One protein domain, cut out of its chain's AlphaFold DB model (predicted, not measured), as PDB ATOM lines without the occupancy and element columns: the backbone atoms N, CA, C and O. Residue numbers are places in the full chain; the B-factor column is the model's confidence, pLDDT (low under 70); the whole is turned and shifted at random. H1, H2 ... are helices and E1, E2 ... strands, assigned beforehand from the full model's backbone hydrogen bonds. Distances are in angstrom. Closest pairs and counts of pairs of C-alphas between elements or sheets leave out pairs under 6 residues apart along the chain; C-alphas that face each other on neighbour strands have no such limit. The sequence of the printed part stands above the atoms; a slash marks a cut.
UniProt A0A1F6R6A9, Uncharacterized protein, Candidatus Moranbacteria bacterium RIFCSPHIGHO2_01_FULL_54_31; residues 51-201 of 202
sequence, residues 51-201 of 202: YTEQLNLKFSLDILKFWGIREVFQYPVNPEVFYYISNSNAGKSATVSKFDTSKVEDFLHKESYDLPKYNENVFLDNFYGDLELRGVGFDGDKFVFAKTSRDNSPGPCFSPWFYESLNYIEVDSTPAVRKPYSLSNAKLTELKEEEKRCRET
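This is residues 51 to 201 of the 202 residues of an uncharacterized protein of Candidatus Moranbacteria bacterium RIFCSPHIGHO2_01_FULL_54_31 (UniProt A0A1F6R6A9). What shape do these coordinates draw? Two strongly twisted sheets, E1 to E4 and E5 to E7, stand face to face as a sandwich; H1 covers part of the first sheet's far face, and H3 lies away from both sheets at the end of a long link. What is it made of? The 151 printed residues hold three named helices and seven named strands, in the order H1 E1 E2 E3 H2 E4 E5 E6 E7 H3, a mixed class with sheet orders E1 - E2 - E3 - E4 and E5 - E6 - E7, all antiparallel. How large is it? It is compact, with a radius of gyration of the C-alphas of 16.0 A, and rounded, spanning 42 by 37 by 29 A.

How does the first helix stand? H1, residues 51 to 63, is on the sheet of E1, residues 69 to 74, E2, 81 to 87, E3, 93 to 100, and E4, 119 to 126, at a height of 10.2 A, along the strands, at 9 degrees to E1 on the local plane. Which backbone atoms join the strands? E1, E2 and E3 form a meander, each the antiparallel neighbour of the one before, with N 73 and O 83 2.8 A apart and N 84 and O 97 3.0 A; for E3 and E4, N 98 and O 120 are 2.8 A apart. A second meander is E5, residues 131 to 139, E6, 142 to 149, and E7, 166 to 170, with N 134 and O 146 2.9 A apart and N 145 and O 167 2.9 A. How do the sheets meet? The closest C-alphas of E1 and E5 are those of Glu 71 and Gly 135, 5.8 A apart. What of the other helices? H2, residues 115 to 118, only grazes the first sheet, while H3, residues 185 to 201, is on neither sheet. Every O i to N i+4 pair is within hydrogen-bond range in H1 and H3; H2 is too short for one, and its 1 pair of O i and N i+3 is within range.

Where does H1 begin? C-alpha 51 is at (46.142, 21.611, -20.551), and H1 is 18.3 A long. Where does H3 end? It runs 24.7 A to C-alpha 201 at (21.044, 12.903, -4.941). Which strand is longest by residues? E5, 23.6 A long; E4 bends by 65 degrees at residue 122.

How far does it reach? The C-alphas farthest apart, of Glu 105 and Glu 200, are 45.2 A apart; the printed part has no cut. Which links are long? Those from E3 to H2, E6 to E7 and E7 to H3. Where is confidence low? Residues 67, 89 to 91, 112, 128 and 152 to 153 have pLDDT under 70.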
ATOM      1  N   TYR A  51      46.128  21.614 -19.088       83.56
ATOM      2  CA  TYR A  51      46.142  21.611 -20.551       83.56
ATOM      3  C   TYR A  51      44.928  20.875 -21.130       83.56
ATOM      4  O   TYR A  51      44.231  21.412 -21.987       83.56
ATOM      5  N   THR A  52      44.627  19.676 -20.626       83.94
ATOM      6  CA  THR A  52      43.479  18.877 -21.079       83.94
ATOM      7  C   THR A  52      42.152  19.589 -20.818       83.94
ATOM      8  O   THR A  52      41.274  19.598 -21.679       83.94
ATOM      9  N   GLU A  53      41.998  20.226 -19.656       87.12
ATOM     10  CA  GLU A  53      40.806  21.015 -19.327       87.12
ATOM     11  C   GLU A  53      40.651  22.232 -20.247       87.12
ATOM     12  O   GLU A  53      39.560  22.473 -20.770       87.12
ATOM     13  N   GLN A  54      41.737  22.969 -20.502       86.31
ATOM     14  CA  GLN A  54      41.741  24.095 -21.440       86.31
ATOM     15  C   GLN A  54      41.373  23.651 -22.859       86.31
ATOM     16  O   GLN A  54      40.559  24.303 -23.514       86.31
ATOM     17  N   LEU A  55      41.924  22.524 -23.313       87.00
ATOM     18  CA  LEU A  55      41.639  21.941 -24.619       87.00
ATOM     19  C   LEU A  55      40.166  21.549 -24.755       87.00
ATOM     20  O   LEU A  55      39.510  21.946 -25.719       87.00
ATOM     21  N   ASN A  56      39.630  20.841 -23.759       84.94
ATOM     22  CA  ASN A  56      38.225  20.443 -23.707       84.94
ATOM     23  C   ASN A  56      37.289  21.652 -23.739       84.94
ATOM     24  O   ASN A  56      36.302  21.656 -24.481       84.94
ATOM     25  N   LEU A  57      37.605  22.691 -22.960       84.62
ATOM     26  CA  LEU A  57      36.814  23.915 -22.921       84.62
ATOM     27  C   LEU A  57      36.850  24.635 -24.271       84.62
ATOM     28  O   LEU A  57      35.798  24.987 -24.804       84.62
ATOM     29  N   LYS A  58      38.042  24.819 -24.849       85.56
ATOM     30  CA  LYS A  58      38.220  25.476 -26.150       85.56
ATOM     31  C   LYS A  58      37.460  24.741 -27.251       85.56
ATOM     32  O   LYS A  58      36.700  25.374 -27.985       85.56
ATOM     33  N   PHE A  59      37.596  23.418 -27.319       84.19
ATOM     34  CA  PHE A  59      36.886  22.598 -28.298       84.19
ATOM     35  C   PHE A  59      35.364  22.684 -28.118       84.19
ATOM     36  O   PHE A  59      34.639  22.916 -29.086       84.19
ATOM     37  N   SER A  60      34.878  22.597 -26.875       81.75
ATOM     38  CA  SER A  60      33.449  22.733 -26.564       81.75
ATOM     39  C   SER A  60      32.897  24.101 -26.972       81.75
ATOM     40  O   SER A  60      31.808  24.186 -27.528       81.75
ATOM     41  N   LEU A  61      33.642  25.187 -26.756       81.75
ATOM     42  CA  LEU A  61      33.224  26.527 -27.179       81.75
ATOM     43  C   LEU A  61      33.195  26.682 -28.702       81.75
ATOM     44  O   LEU A  61      32.282  27.312 -29.236       81.75
ATOM     45  N   ASP A  62      34.172  26.113 -29.411       80.56
ATOM     46  CA  ASP A  62      34.189  26.168 -30.872       80.56
ATOM     47  C   ASP A  62      33.041  25.357 -31.480       80.56
ATOM     48  O   ASP A  62      32.454  25.791 -32.471       80.56
ATOM     49  N   ILE A  63      32.632  24.253 -30.851       81.12
ATOM     50  CA  ILE A  63      31.526  23.435 -31.352       81.12
ATOM     51  C   ILE A  63      30.151  24.081 -31.183       81.12
ATOM     52  O   ILE A  63      29.275  23.869 -32.019       81.12
ATOM     53  N   LEU A  64      29.973  24.946 -30.176       77.62
ATOM     54  CA  LEU A  64      28.745  25.737 -30.006       77.62
ATOM     55  C   LEU A  64      28.464  26.659 -31.203       77.62
ATOM     56  O   LEU A  64      27.322  27.068 -31.412       77.62
ATOM     57  N   LYS A  65      29.479  26.968 -32.021       76.00
ATOM     58  CA  LYS A  65      29.314  27.737 -33.265       76.00
ATOM     59  C   LYS A  65      28.624  26.921 -34.372       76.00
ATOM     60  O   LYS A  65      28.144  27.502 -35.343       76.00
ATOM     61  N   PHE A  66      28.513  25.597 -34.224       75.56
ATOM     62  CA  PHE A  66      27.976  24.675 -35.227       75.56
ATOM     63  C   PHE A  66      26.673  24.020 -34.747       75.56
ATOM     64  O   PHE A  66      26.665  22.993 -34.074       75.56
ATOM     65  N   TRP A  67      25.540  24.577 -35.182       65.75
ATOM     66  CA  TRP A  67      24.177  24.203 -34.756       65.75
ATOM     67  C   TRP A  67      23.771  22.731 -34.996       65.75
ATOM     68  O   TRP A  67      22.758  22.271 -34.459       65.75
ATOM     69  N   GLY A  68      24.535  21.989 -35.804       77.25
ATOM     70  CA  GLY A  68      24.287  20.581 -36.120       77.25
ATOM     71  C   GLY A  68      24.953  19.585 -35.172       77.25
ATOM     72  O   GLY A  68      24.581  18.414 -35.195       77.25
ATOM     73  N   ILE A  69      25.913  20.013 -34.349       81.94
ATOM     74  CA  ILE A  69      26.636  19.107 -33.450       81.94
ATOM     75  C   ILE A  69      25.831  18.921 -32.163       81.94
ATOM     76  O   ILE A  69      25.270  19.877 -31.623       81.94
ATOM     77  N   ARG A  70      25.698  17.666 -31.726       77.25
ATOM     78  CA  ARG A  70      24.833  17.269 -30.607       77.25
ATOM     79  C   ARG A  70      25.633  16.788 -29.411       77.25
ATOM     80  O   ARG A  70      25.432  17.298 -28.314       77.25
ATOM     81  N   GLU A  71      26.560  15.864 -29.629       86.12
ATOM     82  CA  GLU A  71      27.373  15.285 -28.565       86.12
ATOM     83  C   GLU A  71      28.850  15.228 -28.951       86.12
ATOM     84  O   GLU A  71      29.195  15.070 -30.125       86.12
ATOM     85  N   VAL A  72      29.713  15.335 -27.940       89.50
ATOM     86  CA  VAL A  72      31.172  15.394 -28.065       89.50
ATOM     87  C   VAL A  72      31.806  14.503 -27.013       89.50
ATOM     88  O   VAL A  72      31.422  14.548 -25.847       89.50
ATOM     89  N   PHE A  73      32.812  13.738 -27.419       91.88
ATOM     90  CA  PHE A  73      33.536  12.811 -26.567       91.88
ATOM     91  C   PHE A  73      35.030  12.922 -26.845       91.88
ATOM     92  O   PHE A  73      35.480  12.725 -27.974       91.88
ATOM     93  N   GLN A  74      35.808  13.212 -25.808       92.62
ATOM     94  CA  GLN A  74      37.262  13.129 -25.869       92.62
ATOM     95  C   GLN A  74      37.688  11.657 -25.864       92.62
ATOM     96  O   GLN A  74      37.158  10.860 -25.085       92.62
ATOM     97  N   TYR A  75      38.628  11.283 -26.730       92.69
ATOM     98  CA  TYR A  75      39.124   9.915 -26.793       92.69
ATOM     99  C   TYR A  75      39.989   9.608 -25.552       92.69
ATOM    100  O   TYR A  75      40.968  10.316 -25.315       92.69
ATOM    101  N   PRO A  76      39.691   8.557 -24.756       90.06
ATOM    102  CA  PRO A  76      40.367   8.339 -23.474       90.06
ATOM    103  C   PRO A  76      41.873   8.077 -23.578       90.06
ATOM    104  O   PRO A  76      42.605   8.322 -22.623       90.06
ATOM    105  N   VAL A  77      42.336   7.554 -24.719       90.44
ATOM    106  CA  VAL A  77      43.747   7.196 -24.932       90.44
ATOM    107  C   VAL A  77      44.557   8.372 -25.481       90.44
ATOM    108  O   VAL A  77      45.746   8.477 -25.188       90.44
ATOM    109  N   ASN A  78      43.932   9.268 -26.253       90.62
ATOM    110  CA  ASN A  78      44.583  10.459 -26.791       90.62
ATOM    111  C   ASN A  78      43.710  11.706 -26.545       90.62
ATOM    112  O   ASN A  78      42.738  11.905 -27.279       90.62
ATOM    113  N   PRO A  79      44.066  12.568 -25.571       88.75
ATOM    114  CA  PRO A  79      43.264  13.736 -25.210       88.75
ATOM    115  C   PRO A  79      43.183  14.794 -26.321       88.75
ATOM    116  O   PRO A  79      42.316  15.661 -26.266       88.75
ATOM    117  N   GLU A  80      44.042  14.729 -27.338       90.31
ATOM    118  CA  GLU A  80      44.006  15.632 -28.495       90.31
ATOM    119  C   GLU A  80      42.978  15.208 -29.551       90.31
ATOM    120  O   GLU A  80      42.704  15.939 -30.501       90.31
ATOM    121  N   VAL A  81      42.370  14.031 -29.386       91.62
ATOM    122  CA  VAL A  81      41.397  13.490 -30.330       91.62
ATOM    123  C   VAL A  81      39.996  13.545 -29.740       91.62
ATOM    124  O   VAL A  81      39.729  13.057 -28.643       91.62
ATOM    125  N   PHE A  82      39.073  14.084 -30.525       92.12
ATOM    126  CA  PHE A  82      37.663  14.208 -30.198       92.12
ATOM    127  C   PHE A  82      36.818  13.489 -31.236       92.12
ATOM    128  O   PHE A  82      37.087  13.550 -32.434       92.12
ATOM    129  N   TYR A  83      35.757  12.846 -30.771       92.00
ATOM    130  CA  TYR A  83      34.702  12.300 -31.609       92.00
ATOM    131  C   TYR A  83      33.419  13.046 -31.304       92.00
ATOM    132  O   TYR A  83      33.081  13.272 -30.143       92.00
ATOM    133  N   TYR A  84      32.695  13.440 -32.338       90.69
ATOM    134  CA  TYR A  84      31.427  14.128 -32.164       90.69
ATOM    135  C   TYR A  84      30.402  13.663 -33.184       90.69
ATOM    136  O   TYR A  84      30.744  13.162 -34.259       90.69
ATOM    137  N   ILE A  85      29.134  13.839 -32.825       90.25
ATOM    138  CA  ILE A  85      28.009  13.530 -33.697       90.25
ATOM    139  C   ILE A  85      27.389  14.823 -34.197       90.25
ATOM    140  O   ILE A  85      27.014  15.693 -33.408       90.25
ATOM    141  N   SER A  86      27.235  14.927 -35.515       88.44
ATOM    142  CA  SER A  86      26.393  15.948 -36.132       88.44
ATOM    143  C   SER A  86      25.172  15.335 -36.786       88.44
ATOM    144  O   SER A  86      25.293  14.410 -37.581       88.44
ATOM    145  N   ASN A  87      24.004  15.898 -36.490       85.81
ATOM    146  CA  ASN A  87      22.739  15.577 -37.140       85.81
ATOM    147  C   ASN A  87      22.366  16.734 -38.078       85.81
ATOM    148  O   ASN A  87      22.409  17.902 -37.683       85.81
ATOM    149  N   SER A  88      22.003  16.439 -39.327       81.50
ATOM    150  CA  SER A  88      21.577  17.479 -40.268       81.50
ATOM    151  C   SER A  88      20.232  18.088 -39.854       81.50
ATOM    152  O   SER A  88      19.363  17.405 -39.317       81.50
ATOM    153  N   ASN A  89      20.029  19.379 -40.149       61.81
ATOM    154  CA  ASN A  89      18.841  20.158 -39.746       61.81
ATOM    155  C   ASN A  89      17.496  19.631 -40.293       61.81
ATOM    156  O   ASN A  89      16.449  20.174 -39.955       61.81
ATOM    157  N   ALA A  90      17.510  18.585 -41.122       63.38
ATOM    158  CA  ALA A  90      16.316  17.911 -41.624       63.38
ATOM    159  C   ALA A  90      16.149  16.475 -41.086       63.38
ATOM    160  O   ALA A  90      15.289  15.760 -41.591       63.38
ATOM    161  N   GLY A  91      16.993  16.026 -40.144       60.16
ATOM    162  CA  GLY A  91      16.967  14.654 -39.621       60.16
ATOM    163  C   GLY A  91      17.227  13.593 -40.693       60.16
ATOM    164  O   GLY A  91      16.789  12.459 -40.563       60.16
ATOM    165  N   LYS A  92      17.887  13.964 -41.798       75.19
ATOM    166  CA  LYS A  92      18.082  13.067 -42.951       75.19
ATOM    167  C   LYS A  92      19.379  12.276 -42.875       75.19
ATOM    168  O   LYS A  92      19.530  11.256 -43.543       75.19
ATOM    169  N   SER A  93      20.327  12.773 -42.093       84.00
ATOM    170  CA  SER A  93      21.644  12.175 -41.956       84.00
ATOM    171  C   SER A  93      22.288  12.546 -40.630       84.00
ATOM    172  O   SER A  93      22.097  13.663 -40.136       84.00
ATOM    173  N   ALA A  94      23.087  11.624 -40.103       88.44
ATOM    174  CA  ALA A  94      24.075  11.909 -39.077       88.44
ATOM    175  C   ALA A  94      25.456  11.500 -39.546       88.44
ATOM    176  O   ALA A  94      25.622  10.504 -40.252       88.44
ATOM    177  N   THR A  95      26.449  12.220 -39.055       88.94
ATOM    178  CA  THR A  95      27.844  11.825 -39.161       88.94
ATOM    179  C   THR A  95      28.441  11.645 -37.781       88.94
ATOM    180  O   THR A  95      28.131  12.396 -36.856       88.94
ATOM    181  N   VAL A  96      29.327  10.662 -37.669       90.88
ATOM    182  CA  VAL A  96      30.347  10.647 -36.626       90.88
ATOM    183  C   VAL A  96      31.610  11.197 -37.264       90.88
ATOM    184  O   VAL A  96      32.047  10.714 -38.315       90.88
ATOM    185  N   SER A  97      32.181  12.211 -36.636       90.75
ATOM    186  CA  SER A  97      33.394  12.862 -37.103       90.75
ATOM    187  C   SER A  97      34.480  12.768 -36.040       90.75
ATOM    188  O   SER A  97      34.204  12.901 -34.849       90.75
ATOM    189  N   LYS A  98      35.713  12.552 -36.492       92.12
ATOM    190  CA  LYS A  98      36.934  12.605 -35.694       92.12
ATOM    191  C   LYS A  98      37.591  13.961 -35.904       92.12
ATOM    192  O   LYS A  98      37.721  14.421 -37.035       92.12
ATOM    193  N   PHE A  99      38.020  14.593 -34.827       90.62
ATOM    194  CA  PHE A  99      38.817  15.807 -34.852       90.62
ATOM    195  C   PHE A  99      40.096  15.573 -34.069       90.62
ATOM    196  O   PHE A  99      40.054  15.052 -32.962       90.62
ATOM    197  N   ASP A 100      41.225  15.954 -34.649       90.81
ATOM    198  CA  ASP A 100      42.537  15.802 -34.036       90.81
ATOM    199  C   ASP A 100      43.153  17.192 -33.878       90.81
ATOM    200  O   ASP A 100      43.576  17.810 -34.859       90.81
ATOM    201  N   THR A 101      43.151  17.709 -32.648       88.81
ATOM    202  CA  THR A 101      43.630  19.060 -32.341       88.81
ATOM    203  C   THR A 101      45.122  19.199 -32.623       88.81
ATOM    204  O   THR A 101      45.565  20.300 -32.937       88.81
ATOM    205  N   SER A 102      45.891  18.104 -32.584       87.44
ATOM    206  CA  SER A 102      47.331  18.103 -32.882       87.44
ATOM    207  C   SER A 102      47.632  18.454 -34.343       87.44
ATOM    208  O   SER A 102      48.690  18.994 -34.665       87.44
ATOM    209  N   LYS A 103      46.672  18.206 -35.245       86.50
ATOM    210  CA  LYS A 103      46.771  18.552 -36.671       86.50
ATOM    211  C   LYS A 103      46.452  20.020 -36.947       86.50
ATOM    212  O   LYS A 103      46.528  20.457 -38.098       86.50
ATOM    213  N   VAL A 104      46.073  20.779 -35.921       83.88
ATOM    214  CA  VAL A 104      45.699  22.184 -36.036       83.88
ATOM    215  C   VAL A 104      46.711  23.036 -35.290       83.88
ATOM    216  O   VAL A 104      46.680  23.162 -34.068       83.88
ATOM    217  N   GLU A 105      47.592  23.673 -36.057       81.62
ATOM    218  CA  GLU A 105      48.591  24.584 -35.508       81.62
ATOM    219  C   GLU A 105      47.924  25.698 -34.683       81.62
ATOM    220  O   GLU A 105      46.974  26.372 -35.131       81.62
ATOM    221  N   ASP A 106      48.446  25.856 -33.467       81.19
ATOM    222  CA  ASP A 106      48.024  26.812 -32.449       81.19
ATOM    223  C   ASP A 106      46.554  26.708 -32.018       81.19
ATOM    224  O   ASP A 106      45.968  27.725 -31.656       81.19
ATOM    225  N   PHE A 107      45.953  25.504 -32.021       82.69
ATOM    226  CA  PHE A 107      44.532  25.286 -31.673       82.69
ATOM    227  C   PHE A 107      44.053  26.050 -30.424       82.69
ATOM    228  O   PHE A 107      42.976  26.645 -30.414       82.69
ATOM    229  N   LEU A 108      44.869  26.077 -29.370       81.56
ATOM    230  CA  LEU A 108      44.524  26.774 -28.130       81.56
ATOM    231  C   LEU A 108      44.553  28.305 -28.244       81.56
ATOM    232  O   LEU A 108      43.860  28.976 -27.484       81.56
ATOM    233  N   HIS A 109      45.330  28.859 -29.174       80.56
ATOM    234  CA  HIS A 109      45.639  30.287 -29.222       80.56
ATOM    235  C   HIS A 109      44.889  31.060 -30.315       80.56
ATOM    236  O   HIS A 109      44.834  32.285 -30.224       80.56
ATOM    237  N   LYS A 110      44.275  30.415 -31.326       79.31
ATOM    238  CA  LYS A 110      43.417  31.160 -32.276       79.31
ATOM    239  C   LYS A 110      41.988  31.338 -31.770       79.31
ATOM    240  O   LYS A 110      41.372  30.463 -31.155       79.31
ATOM    241  N   GLU A 111      41.411  32.477 -32.140       72.75
ATOM    242  CA  GLU A 111      40.071  32.901 -31.726       72.75
ATOM    243  C   GLU A 111      38.941  32.015 -32.281       72.75
ATOM    244  O   GLU A 111      37.954  31.746 -31.589       72.75
ATOM    245  N   SER A 112      39.058  31.527 -33.521       69.94
ATOM    246  CA  SER A 112      38.033  30.675 -34.131       69.94
ATOM    247  C   SER A 112      38.593  29.679 -35.143       69.94
ATOM    248  O   SER A 112      39.590  29.946 -35.813       69.94
ATOM    249  N   TYR A 113      37.912  28.534 -35.251       70.75
ATOM    250  CA  TYR A 113      38.226  27.471 -36.197       70.75
ATOM    251  C   TYR A 113      36.985  27.000 -36.937       70.75
ATOM    252  O   TYR A 113      35.913  26.827 -36.356       70.75
ATOM    253  N   ASP A 114      37.171  26.740 -38.227       72.62
ATOM    254  CA  ASP A 114      36.204  26.030 -39.049       72.62
ATOM    255  C   ASP A 114      36.371  24.519 -38.825       72.62
ATOM    256  O   ASP A 114      37.166  23.864 -39.504       72.62
ATOM    257  N   LEU A 115      35.694  23.975 -37.805       72.00
ATOM    258  CA  LEU A 115      35.784  22.558 -37.420       72.00
ATOM    259  C   LEU A 115      35.582  21.588 -38.610       72.00
ATOM    260  O   LEU A 115      36.418  20.695 -38.769       72.00
ATOM    261  N   PRO A 116      34.568  21.770 -39.487       70.12
ATOM    262  CA  PRO A 116      34.373  20.966 -40.700       70.12
ATOM    263  C   PRO A 116      35.550  20.900 -41.682       70.12
ATOM    264  O   PRO A 116      35.551  20.057 -42.573       70.12
ATOM    265  N   LYS A 117      36.530  21.804 -41.596       75.81
ATOM    266  CA  LYS A 117      37.697  21.776 -42.488       75.81
ATOM    267  C   LYS A 117      38.750  20.757 -42.046       75.81
ATOM    268  O   LYS A 117      39.506  20.261 -42.876       75.81
ATOM    269  N   TYR A 118      38.829  20.490 -40.745       80.38
ATOM    270  CA  TYR A 118      39.882  19.672 -40.136       80.38
ATOM    271  C   TYR A 118      39.347  18.359 -39.560       80.38
ATOM    272  O   TYR A 118      40.121  17.564 -39.024       80.38
ATOM    273  N   ASN A 119      38.038  18.127 -39.656       86.19
ATOM    274  CA  ASN A 119      37.438  16.881 -39.229       86.19
ATOM    275  C   ASN A 119      37.576  15.794 -40.304       86.19
ATOM    276  O   ASN A 119      37.596  16.037 -41.510       86.19
ATOM    277  N   GLU A 120      37.630  14.558 -39.839       89.00
ATOM    278  CA  GLU A 120      37.536  13.363 -40.657       89.00
ATOM    279  C   GLU A 120      36.158  12.739 -40.432       89.00
ATOM    280  O   GLU A 120      35.773  12.450 -39.298       89.00
ATOM    281  N   ASN A 121      35.390  12.533 -41.501       87.94
ATOM    282  CA  ASN A 121      34.121  11.817 -41.408       87.94
ATOM    283  C   ASN A 121      34.398  10.319 -41.326       87.94
ATOM    284  O   ASN A 121      34.712   9.689 -42.332       87.94
ATOM    285  N   VAL A 122      34.264   9.760 -40.125       89.94
ATOM    286  CA  VAL A 122      34.521   8.337 -39.883       89.94
ATOM    287  C   VAL A 122      33.295   7.484 -40.188       89.94
ATOM    288  O   VAL A 122      33.429   6.346 -40.618       89.94
ATOM    289  N   PHE A 123      32.089   8.029 -40.021       89.00
ATOM    290  CA  PHE A 123      30.851   7.313 -40.312       89.00
ATOM    291  C   PHE A 123      29.748   8.274 -40.763       89.00
ATOM    292  O   PHE A 123      29.639   9.388 -40.251       89.00
ATOM    293  N   LEU A 124      28.917   7.822 -41.701       88.06
ATOM    294  CA  LEU A 124      27.725   8.512 -42.187       88.06
ATOM    295  C   LEU A 124      26.560   7.522 -42.160       88.06
ATOM    296  O   LEU A 124      26.647   6.450 -42.758       88.06
ATOM    297  N   ASP A 125      25.464   7.908 -41.516       86.75
ATOM    298  CA  ASP A 125      24.190   7.200 -41.603       86.75
ATOM    299  C   ASP A 125      23.138   8.133 -42.188       86.75
ATOM    300  O   ASP A 125      23.075   9.314 -41.844       86.75
ATOM    301  N   ASN A 126      22.294   7.583 -43.052       86.81
ATOM    302  CA  ASN A 126      21.143   8.284 -43.593       86.81
ATOM    303  C   ASN A 126      19.890   7.653 -43.002       86.81
ATOM    304  O   ASN A 126      19.705   6.433 -43.025       86.81
ATOM    305  N   PHE A 127      19.008   8.483 -42.470       79.94
ATOM    306  CA  PHE A 127      17.768   8.030 -41.864       79.94
ATOM    307  C   PHE A 127      16.601   8.917 -42.271       79.94
ATOM    308  O   PHE A 127      16.772   9.999 -42.822       79.94
ATOM    309  N   TYR A 128      15.398   8.387 -42.079       68.38
ATOM    310  CA  TYR A 128      14.144   9.033 -42.437       68.38
ATOM    311  C   TYR A 128      13.300   9.210 -41.173       68.38
ATOM    312  O   TYR A 128      13.338   8.354 -40.287       68.38
ATOM    313  N   GLY A 129      12.514  10.287 -41.120       73.56
ATOM    314  CA  GLY A 129      11.633  10.593 -39.990       73.56
ATOM    315  C   GLY A 129      12.360  11.243 -38.810       73.56
ATOM    316  O   GLY A 129      13.409  11.854 -38.985       73.56
ATOM    317  N   ASP A 130      11.801  11.092 -37.608       79.12
ATOM    318  CA  ASP A 130      12.248  11.782 -36.382       79.12
ATOM    319  C   ASP A 130      13.389  11.057 -35.642       79.12
ATOM    320  O   ASP A 130      13.533  11.162 -34.420       79.12
ATOM    321  N   LEU A 131      14.180  10.273 -36.378       83.38
ATOM    322  CA  LEU A 131      15.333   9.566 -35.835       83.38
ATOM    323  C   LEU A 131      16.548  10.489 -35.798       83.38
ATOM    324  O   LEU A 131      16.741  11.335 -36.667       83.38
ATOM    325  N   GLU A 132      17.401  10.264 -34.813       85.56
ATOM    326  CA  GLU A 132      18.697  10.905 -34.687       85.56
ATOM    327  C   GLU A 132      19.739   9.907 -34.194       85.56
ATOM    328  O   GLU A 132      19.430   8.874 -33.585       85.56
ATOM    329  N   LEU A 133      20.995  10.220 -34.491       88.75
ATOM    330  CA  LEU A 133      22.130   9.532 -33.906       88.75
ATOM    331  C   LEU A 133      22.529  10.286 -32.640       88.75
ATOM    332  O   LEU A 133      22.729  11.499 -32.700       88.75
ATOM    333  N   ARG A 134      22.643   9.575 -31.519       89.62
ATOM    334  CA  ARG A 134      23.138  10.118 -30.250       89.62
ATOM    335  C   ARG A 134      24.383   9.379 -29.815       89.62
ATOM    336  O   ARG A 134      24.409   8.145 -29.815       89.62
ATOM    337  N   GLY A 135      25.410  10.127 -29.438       91.06
ATOM    338  CA  GLY A 135      26.625   9.532 -28.903       91.06
ATOM    339  C   GLY A 135      26.391   9.031 -27.484       91.06
ATOM    340  O   GLY A 135      25.651   9.643 -26.717       91.06
ATOM    341  N   VAL A 136      27.006   7.903 -27.146       93.31
ATOM    342  CA  VAL A 136      26.896   7.288 -25.817       93.31
ATOM    343  C   VAL A 136      28.216   7.410 -25.065       93.31
ATOM    344  O   VAL A 136      28.226   7.821 -23.906       93.31
ATOM    345  N   GLY A 137      29.333   7.102 -25.723       94.19
ATOM    346  CA  GLY A 137      30.666   7.243 -25.144       94.19
ATOM    347  C   GLY A 137      31.662   6.238 -25.697       94.19
ATOM    348  O   GLY A 137      31.451   5.653 -26.759       94.19
ATOM    349  N   PHE A 138      32.754   6.040 -24.962       94.06
ATOM    350  CA  PHE A 138      33.790   5.071 -25.303       94.06
ATOM    351  C   PHE A 138      33.718   3.825 -24.426       94.06
ATOM    352  O   PHE A 138      33.554   3.921 -23.211       94.06
ATOM    353  N   ASP A 139      33.911   2.665 -25.052       92.75
ATOM    354  CA  ASP A 139      34.248   1.406 -24.388       92.75
ATOM    355  C   ASP A 139      35.549   0.863 -24.996       92.75
ATOM    356  O   ASP A 139      35.550   0.173 -26.021       92.75
ATOM    357  N   GLY A 140      36.673   1.270 -24.401       90.88
ATOM    358  CA  GLY A 140      38.004   1.052 -24.963       90.88
ATOM    359  C   GLY A 140      38.182   1.785 -26.295       90.88
ATOM    360  O   GLY A 140      38.056   3.006 -26.368       90.88
ATOM    361  N   ASP A 141      38.457   1.021 -27.347       92.12
ATOM    362  CA  ASP A 141      38.632   1.467 -28.732       92.12
ATOM    363  C   ASP A 141      37.311   1.577 -29.520       92.12
ATOM    364  O   ASP A 141      37.302   1.827 -30.729       92.12
ATOM    365  N   LYS A 142      36.170   1.381 -28.852       94.56
ATOM    366  CA  LYS A 142      34.847   1.442 -29.473       94.56
ATOM    367  C   LYS A 142      34.193   2.775 -29.162       94.56
ATOM    368  O   LYS A 142      33.921   3.070 -27.999       94.56
ATOM    369  N   PHE A 143      33.876   3.543 -30.197       95.31
ATOM    370  CA  PHE A 143      32.965   4.674 -30.068       95.31
ATOM    371  C   PHE A 143      31.527   4.173 -30.195       95.31
ATOM    372  O   PHE A 143      31.124   3.714 -31.266       95.31
ATOM    373  N   VAL A 144      30.778   4.233 -29.097       95.75
ATOM    374  CA  VAL A 144      29.420   3.699 -28.969       95.75
ATOM    375  C   VAL A 144      28.401   4.816 -29.163       95.75
ATOM    376  O   VAL A 144      28.532   5.918 -28.626       95.75
ATOM    377  N   PHE A 145      27.356   4.518 -29.925       93.75
ATOM    378  CA  PHE A 145      26.267   5.435 -30.234       93.75
ATOM    379  C   PHE A 145      24.950   4.679 -30.413       93.75
ATOM    380  O   PHE A 145      24.919   3.473 -30.666       93.75
ATOM    381  N   ALA A 146      23.842   5.398 -30.301       92.31
ATOM    382  CA  ALA A 146      22.500   4.864 -30.456       92.31
ATOM    383  C   ALA A 146      21.759   5.596 -31.571       92.31
ATOM    384  O   ALA A 146      21.931   6.800 -31.766       92.31
ATOM    385  N   LYS A 147      20.889   4.869 -32.271       88.69
ATOM    386  CA  LYS A 147      19.873   5.470 -33.135       88.69
ATOM    387  C   LYS A 147      18.565   5.509 -32.359       88.69
ATOM    388  O   LYS A 147      18.068   4.460 -31.956       88.69
ATOM    389  N   THR A 148      18.036   6.700 -32.124       87.06
ATOM    390  CA  THR A 148      16.897   6.911 -31.221       87.06
ATOM    391  C   THR A 148      15.989   8.022 -31.740       87.06
ATOM    392  O   THR A 148      16.372   8.755 -32.648       87.06
ATOM    393  N   SER A 149      14.769   8.128 -31.213       82.69
ATOM    394  CA  SER A 149      13.887   9.264 -31.489       82.69
ATOM    395  C   SER A 149      14.237  10.453 -30.597       82.69
ATOM    396  O   SER A 149      14.775  10.293 -29.496       82.69
ATOM    397  N   ARG A 150      13.879  11.659 -31.047       72.69
ATOM    398  CA  ARG A 150      14.117  12.898 -30.293       72.69
ATOM    399  C   ARG A 150      13.498  12.894 -28.889       72.69
ATOM    400  O   ARG A 150      14.085  13.439 -27.953       72.69
ATOM    401  N   ASP A 151      12.351  12.236 -28.748       71.06
ATOM    402  CA  ASP A 151      11.551  12.209 -27.519       71.06
ATOM    403  C   ASP A 151      12.051  11.195 -26.477       71.06
ATOM    404  O   ASP A 151      11.596  11.203 -25.334       71.06
ATOM    405  N   ASN A 152      13.033  10.355 -26.823       67.81
ATOM    406  CA  ASN A 152      13.659   9.411 -25.895       67.81
ATOM    407  C   ASN A 152      14.654  10.118 -24.954       67.81
ATOM    408  O   ASN A 152      15.868   9.891 -25.007       67.81
ATOM    409  N   SER A 153      14.134  10.976 -24.072       64.12
ATOM    410  CA  SER A 153      14.859  11.555 -22.936       64.12
ATOM    411  C   SER A 153      14.238  11.064 -21.621       64.12
ATOM    412  O   SER A 153      13.324  11.701 -21.096       64.12
ATOM    413  N   PRO A 154      14.687   9.922 -21.069       71.44
ATOM    414  CA  PRO A 154      14.009   9.236 -19.960       71.44
ATOM    415  C   PRO A 154      14.208   9.891 -18.581       71.44
ATOM    416  O   PRO A 154      13.898   9.286 -17.556       71.44
ATOM    417  N   GLY A 155      14.718  11.123 -18.541       82.00
ATOM    418  CA  GLY A 155      14.938  11.896 -17.324       82.00
ATOM    419  C   GLY A 155      16.416  12.083 -16.957       82.00
ATOM    420  O   GLY A 155      17.305  11.575 -17.636       82.00
ATOM    421  N   PRO A 156      16.687  12.829 -15.873       84.06
ATOM    422  CA  PRO A 156      18.023  13.341 -15.549       84.06
ATOM    423  C   PRO A 156      19.039  12.275 -15.111       84.06
ATOM    424  O   PRO A 156      20.233  12.491 -15.277       84.06
ATOM    425  N   CYS A 157      18.589  11.134 -14.576       89.31
ATOM    426  CA  CYS A 157      19.476  10.034 -14.168       89.31
ATOM    427  C   CYS A 157      19.589   8.913 -15.203       89.31
ATOM    428  O   CYS A 157      20.240   7.904 -14.943       89.31
ATOM    429  N   PHE A 158      18.932   9.049 -16.356       88.31
ATOM    430  CA  PHE A 158      19.015   8.027 -17.387       88.31
ATOM    431  C   PHE A 158      20.404   8.014 -18.020       88.31
ATOM    432  O   PHE A 158      20.891   9.037 -18.500       88.31
ATOM    433  N   SER A 159      21.007   6.830 -18.077       90.00
ATOM    434  CA  SER A 159      22.247   6.628 -18.811       90.00
ATOM    435  C   SER A 159      21.961   6.284 -20.280       90.00
ATOM    436  O   SER A 159      21.272   5.290 -20.532       90.00
ATOM    437  N   PRO A 160      22.534   7.011 -21.263       90.25
ATOM    438  CA  PRO A 160      22.423   6.682 -22.692       90.25
ATOM    439  C   PRO A 160      22.871   5.257 -23.045       90.25
ATOM    440  O   PRO A 160      22.464   4.702 -24.063       90.25
ATOM    441  N   TRP A 161      23.677   4.634 -22.187       92.31
ATOM    442  CA  TRP A 161      24.081   3.242 -22.327       92.31
ATOM    443  C   TRP A 161      22.909   2.252 -22.238       92.31
ATOM    444  O   TRP A 161      23.042   1.123 -22.690       92.31
ATOM    445  N   PHE A 162      21.747   2.640 -21.709       90.56
ATOM    446  CA  PHE A 162      20.575   1.761 -21.625       90.56
ATOM    447  C   PHE A 162      19.662   1.793 -22.859       90.56
ATOM    448  O   PHE A 162      18.594   1.184 -22.835       90.56
ATOM    449  N   TYR A 163      20.044   2.473 -23.942       89.62
ATOM    450  CA  TYR A 163      19.286   2.394 -25.192       89.62
ATOM    451  C   TYR A 163      19.302   0.973 -25.784       89.62
ATOM    452  O   TYR A 163      20.320   0.286 -25.773       89.62
ATOM    453  N   GLU A 164      18.176   0.536 -26.359       82.00
ATOM    454  CA  GLU A 164      17.992  -0.849 -26.827       82.00
ATOM    455  C   GLU A 164      18.827  -1.213 -28.070       82.00
ATOM    456  O   GLU A 164      19.080  -2.386 -28.327       82.00
ATOM    457  N   SER A 165      19.253  -0.226 -28.865       86.25
ATOM    458  CA  SER A 165      19.929  -0.433 -30.159       86.25
ATOM    459  C   SER A 165      21.281   0.275 -30.226       86.25
ATOM    460  O   SER A 165      21.518   1.137 -31.082       86.25
ATOM    461  N   LEU A 166      22.175  -0.086 -29.305       94.06
ATOM    462  CA  LEU A 166      23.547   0.402 -29.330       94.06
ATOM    463  C   LEU A 166      24.316  -0.170 -30.520       94.06
ATOM    464  O   LEU A 166      24.234  -1.350 -30.863       94.06
ATOM    465  N   ASN A 167      25.103   0.694 -31.139       94.62
ATOM    466  CA  ASN A 167      26.045   0.368 -32.189       94.62
ATOM    467  C   ASN A 167      27.402   0.958 -31.828       94.62
ATOM    468  O   ASN A 167      27.496   1.858 -30.994       94.62
ATOM    469  N   TYR A 168      28.452   0.471 -32.474       95.50
ATOM    470  CA  TYR A 168      29.775   1.048 -32.338       95.50
ATOM    471  C   TYR A 168      30.541   1.075 -33.657       95.50
ATOM    472  O   TYR A 168      30.227   0.342 -34.601       95.50
ATOM    473  N   ILE A 169      31.566   1.923 -33.684       94.38
ATOM    474  CA  ILE A 169      32.671   1.880 -34.642       94.38
ATOM    475  C   ILE A 169      33.993   1.749 -33.882       94.38
ATOM    476  O   ILE A 169      34.112   2.215 -32.749       94.38
ATOM    477  N   GLU A 170      34.981   1.110 -34.499       93.56
ATOM    478  CA  GLU A 170      36.352   1.044 -33.978       93.56
ATOM    479  C   GLU A 170      37.097   2.323 -34.379       93.56
ATOM    480  O   GLU A 170      37.111   2.676 -35.558       93.56
ATOM    481  N   VAL A 171      37.691   3.029 -33.411       86.69
ATOM    482  CA  VAL A 171      38.248   4.384 -33.609       86.69
ATOM    483  C   VAL A 171      39.410   4.487 -34.603       86.69
ATOM    484  O   VAL A 171      39.618   5.570 -35.158       86.69
ATOM    485  N   ASP A 172      40.107   3.380 -34.867       78.75
ATOM    486  CA  ASP A 172      41.268   3.310 -35.767       78.75
ATOM    487  C   ASP A 172      41.044   2.392 -36.985       78.75
ATOM    488  O   ASP A 172      41.956   2.138 -37.773       78.75
ATOM    489  N   SER A 173      39.818   1.893 -37.172       75.44
ATOM    490  CA  SER A 173      39.473   1.058 -38.324       75.44
ATOM    491  C   SER A 173      39.141   1.923 -39.540       75.44
ATOM    492  O   SER A 173      38.305   2.824 -39.465       75.44
ATOM    493  N   THR A 174      39.777   1.645 -40.682       73.19
ATOM    494  CA  THR A 174      39.521   2.332 -41.957       73.19
ATOM    495  C   THR A 174      39.223   1.314 -43.069       73.19
ATOM    496  O   THR A 174      40.087   0.495 -43.390       73.19
ATOM    497  N   PRO A 175      38.021   1.336 -43.688       75.69
ATOM    498  CA  PRO A 175      36.862   2.176 -43.366       75.69
ATOM    499  C   PRO A 175      36.197   1.754 -42.047       75.69
ATOM    500  O   PRO A 175      36.139   0.566 -41.733       75.69
ATOM    501  N   ALA A 176      35.639   2.708 -41.299       81.94
ATOM    502  CA  ALA A 176      34.913   2.368 -40.083       81.94
ATOM    503  C   ALA A 176      33.614   1.625 -40.439       81.94
ATOM    504  O   ALA A 176      32.783   2.107 -41.215       81.94
ATOM    505  N   VAL A 177      33.431   0.438 -39.863       87.56
ATOM    506  CA  VAL A 177      32.244  -0.394 -40.085       87.56
ATOM    507  C   VAL A 177      31.377  -0.372 -38.836       87.56
ATOM    508  O   VAL A 177      31.836  -0.744 -37.755       87.56
ATOM    509  N   ARG A 178      30.107   0.021 -38.991       90.19
ATOM    510  CA  ARG A 178      29.117  -0.042 -37.908       90.19
ATOM    511  C   ARG A 178      28.869  -1.494 -37.512       90.19
ATOM    512  O   ARG A 178      28.484  -2.309 -38.353       90.19
ATOM    513  N   LYS A 179      29.003  -1.788 -36.223       93.88
ATOM    514  CA  LYS A 179      28.708  -3.096 -35.629       93.88
ATOM    515  C   LYS A 179      27.706  -2.937 -34.479       93.88
ATOM    516  O   LYS A 179      27.724  -1.901 -33.812       93.88
ATOM    517  N   PRO A 180      26.827  -3.924 -34.232       95.75
ATOM    518  CA  PRO A 180      25.967  -3.905 -33.053       95.75
ATOM    519  C   PRO A 180      26.822  -3.964 -31.786       95.75
ATOM    520  O   PRO A 180      27.825  -4.677 -31.743       95.75
ATOM    521  N   TYR A 181      26.428  -3.221 -30.757       95.94
ATOM    522  CA  TYR A 181      27.101  -3.212 -29.464       95.94
ATOM    523  C   TYR A 181      26.223  -3.886 -28.410       95.94
ATOM    524  O   TYR A 181      25.010  -3.690 -28.372       95.94
ATOM    525  N   SER A 182      26.838  -4.672 -27.533       93.19
ATOM    526  CA  SER A 182      26.170  -5.259 -26.374       93.19
ATOM    527  C   SER A 182      26.953  -4.911 -25.122       93.19
ATOM    528  O   SER A 182      28.157  -5.150 -25.050       93.19
ATOM    529  N   LEU A 183      26.250  -4.352 -24.140       90.88
ATOM    530  CA  LEU A 183      26.818  -4.029 -22.841       90.88
ATOM    531  C   LEU A 183      27.340  -5.290 -22.153       90.88
ATOM    532  O   LEU A 183      26.633  -6.292 -22.034       90.88
ATOM    533  N   SER A 184      28.563  -5.211 -21.636       90.75
ATOM    534  CA  SER A 184      29.081  -6.243 -20.745       90.75
ATOM    535  C   SER A 184      28.361  -6.196 -19.392       90.75
ATOM    536  O   SER A 184      27.944  -5.133 -18.927       90.75
ATOM    537  N   ASN A 185      28.262  -7.342 -18.709       91.38
ATOM    538  CA  ASN A 185      27.675  -7.403 -17.362       91.38
ATOM    539  C   ASN A 185      28.413  -6.503 -16.355       91.38
ATOM    540  O   ASN A 185      27.786  -5.941 -15.456       91.38
ATOM    541  N   ALA A 186      29.731  -6.346 -16.516       90.69
ATOM    542  CA  ALA A 186      30.532  -5.449 -15.691       90.69
ATOM    543  C   ALA A 186      30.098  -3.989 -15.884       90.69
ATOM    544  O   ALA A 186      29.733  -3.329 -14.913       90.69
ATOM    545  N   LYS A 187      30.026  -3.524 -17.141       88.69
ATOM    546  CA  LYS A 187      29.595  -2.156 -17.459       88.69
ATOM    547  C   LYS A 187      28.145  -1.907 -17.042       88.69
ATOM    548  O   LYS A 187      27.832  -0.865 -16.484       88.69
ATOM    549  N   LEU A 188      27.263  -2.887 -17.239       91.06
ATOM    550  CA  LEU A 188      25.871  -2.814 -16.790       91.06
ATOM    551  C   LEU A 188      25.755  -2.604 -15.272       91.06
ATOM    552  O   LEU A 188      24.880  -1.866 -14.822       91.06
ATOM    553  N   THR A 189      26.610  -3.258 -14.486       93.12
ATOM    554  CA  THR A 189      26.609  -3.124 -13.022       93.12
ATOM    555  C   THR A 189      27.056  -1.724 -12.609       93.12
ATOM    556  O   THR A 189      26.345  -1.062 -11.859       93.12
ATOM    557  N   GLU A 190      28.163  -1.242 -13.180       93.44
ATOM    558  CA  GLU A 190      28.685   0.115 -12.968       93.44
ATOM    559  C   GLU A 190      27.621   1.187 -13.261       93.44
ATOM    560  O   GLU A 190      27.327   2.027 -12.412       93.44
ATOM    561  N   LEU A 191      26.972   1.104 -14.425       92.69
ATOM    562  CA  LEU A 191      25.960   2.075 -14.853       92.69
ATOM    563  C   LEU A 191      24.717   2.071 -13.953       92.69
ATOM    564  O   LEU A 191      24.126   3.120 -13.700       92.69
ATOM    565  N   LYS A 192      24.306   0.901 -13.449       93.31
ATOM    566  CA  LYS A 192      23.179   0.797 -12.506       93.31
ATOM    567  C   LYS A 192      23.511   1.411 -11.151       93.31
ATOM    568  O   LYS A 192      22.642   2.011 -10.521       93.31
ATOM    569  N   GLU A 193      24.750   1.265 -10.694       94.75
ATOM    570  CA  GLU A 193      25.209   1.931  -9.477       94.75
ATOM    571  C   GLU A 193      25.277   3.449  -9.659       94.75
ATOM    572  O   GLU A 193      24.866   4.183  -8.762       94.75
ATOM    573  N   GLU A 194      25.739   3.935 -10.814       93.31
ATOM    574  CA  GLU A 194      25.719   5.362 -11.158       93.31
ATOM    575  C   GLU A 194      24.305   5.939 -11.171       93.31
ATOM    576  O   GLU A 194      24.052   6.962 -10.533       93.31
ATOM    577  N   GLU A 195      23.369   5.259 -11.834       92.12
ATOM    578  CA  GLU A 195      21.968   5.674 -11.866       92.12
ATOM    579  C   GLU A 195      21.369   5.710 -10.454       92.12
ATOM    580  O   GLU A 195      20.686   6.671 -10.092       92.12
ATOM    581  N   LYS A 196      21.651   4.691  -9.632       94.00
ATOM    582  CA  LYS A 196      21.208   4.646  -8.236       94.00
ATOM    583  C   LYS A 196      21.742   5.845  -7.448       94.00
ATOM    584  O   LYS A 196      20.951   6.541  -6.817       94.00
ATOM    585  N   ARG A 197      23.049   6.125  -7.532       95.12
ATOM    586  CA  ARG A 197      23.673   7.282  -6.864       95.12
ATOM    587  C   ARG A 197      23.059   8.606  -7.322       95.12
ATOM    588  O   ARG A 197      22.791   9.472  -6.494       95.12
ATOM    589  N   CYS A 198      22.797   8.759  -8.622       93.75
ATOM    590  CA  CYS A 198      22.131   9.946  -9.156       93.75
ATOM    591  C   CYS A 198      20.740  10.134  -8.538       93.75
ATOM    592  O   CYS A 198      20.426  11.215  -8.047       93.75
ATOM    593  N   ARG A 199      19.927   9.069  -8.497       91.88
ATOM    594  CA  ARG A 199      18.568   9.115  -7.932       91.88
ATOM    595  C   ARG A 199      18.552   9.426  -6.439       91.88
ATOM    596  O   ARG A 199      17.611  10.053  -5.981       91.88
ATOM    597  N   GLU A 200      19.571   9.002  -5.696       94.25
ATOM    598  CA  GLU A 200      19.725   9.318  -4.270       94.25
ATOM    599  C   GLU A 200      20.122  10.784  -4.012       94.25
ATOM    600  O   GLU A 200      20.024  11.249  -2.879       94.25
ATOM    601  N   THR A 201      20.568  11.511  -5.043       89.94
ATOM    602  CA  THR A 201      21.044  12.903  -4.941       89.94
ATOM    603  C   THR A 201      19.999  13.934  -5.406       89.94
ATOM    604  O   THR A 201      20.200  15.132  -5.202       89.94
TER     605      THR A 201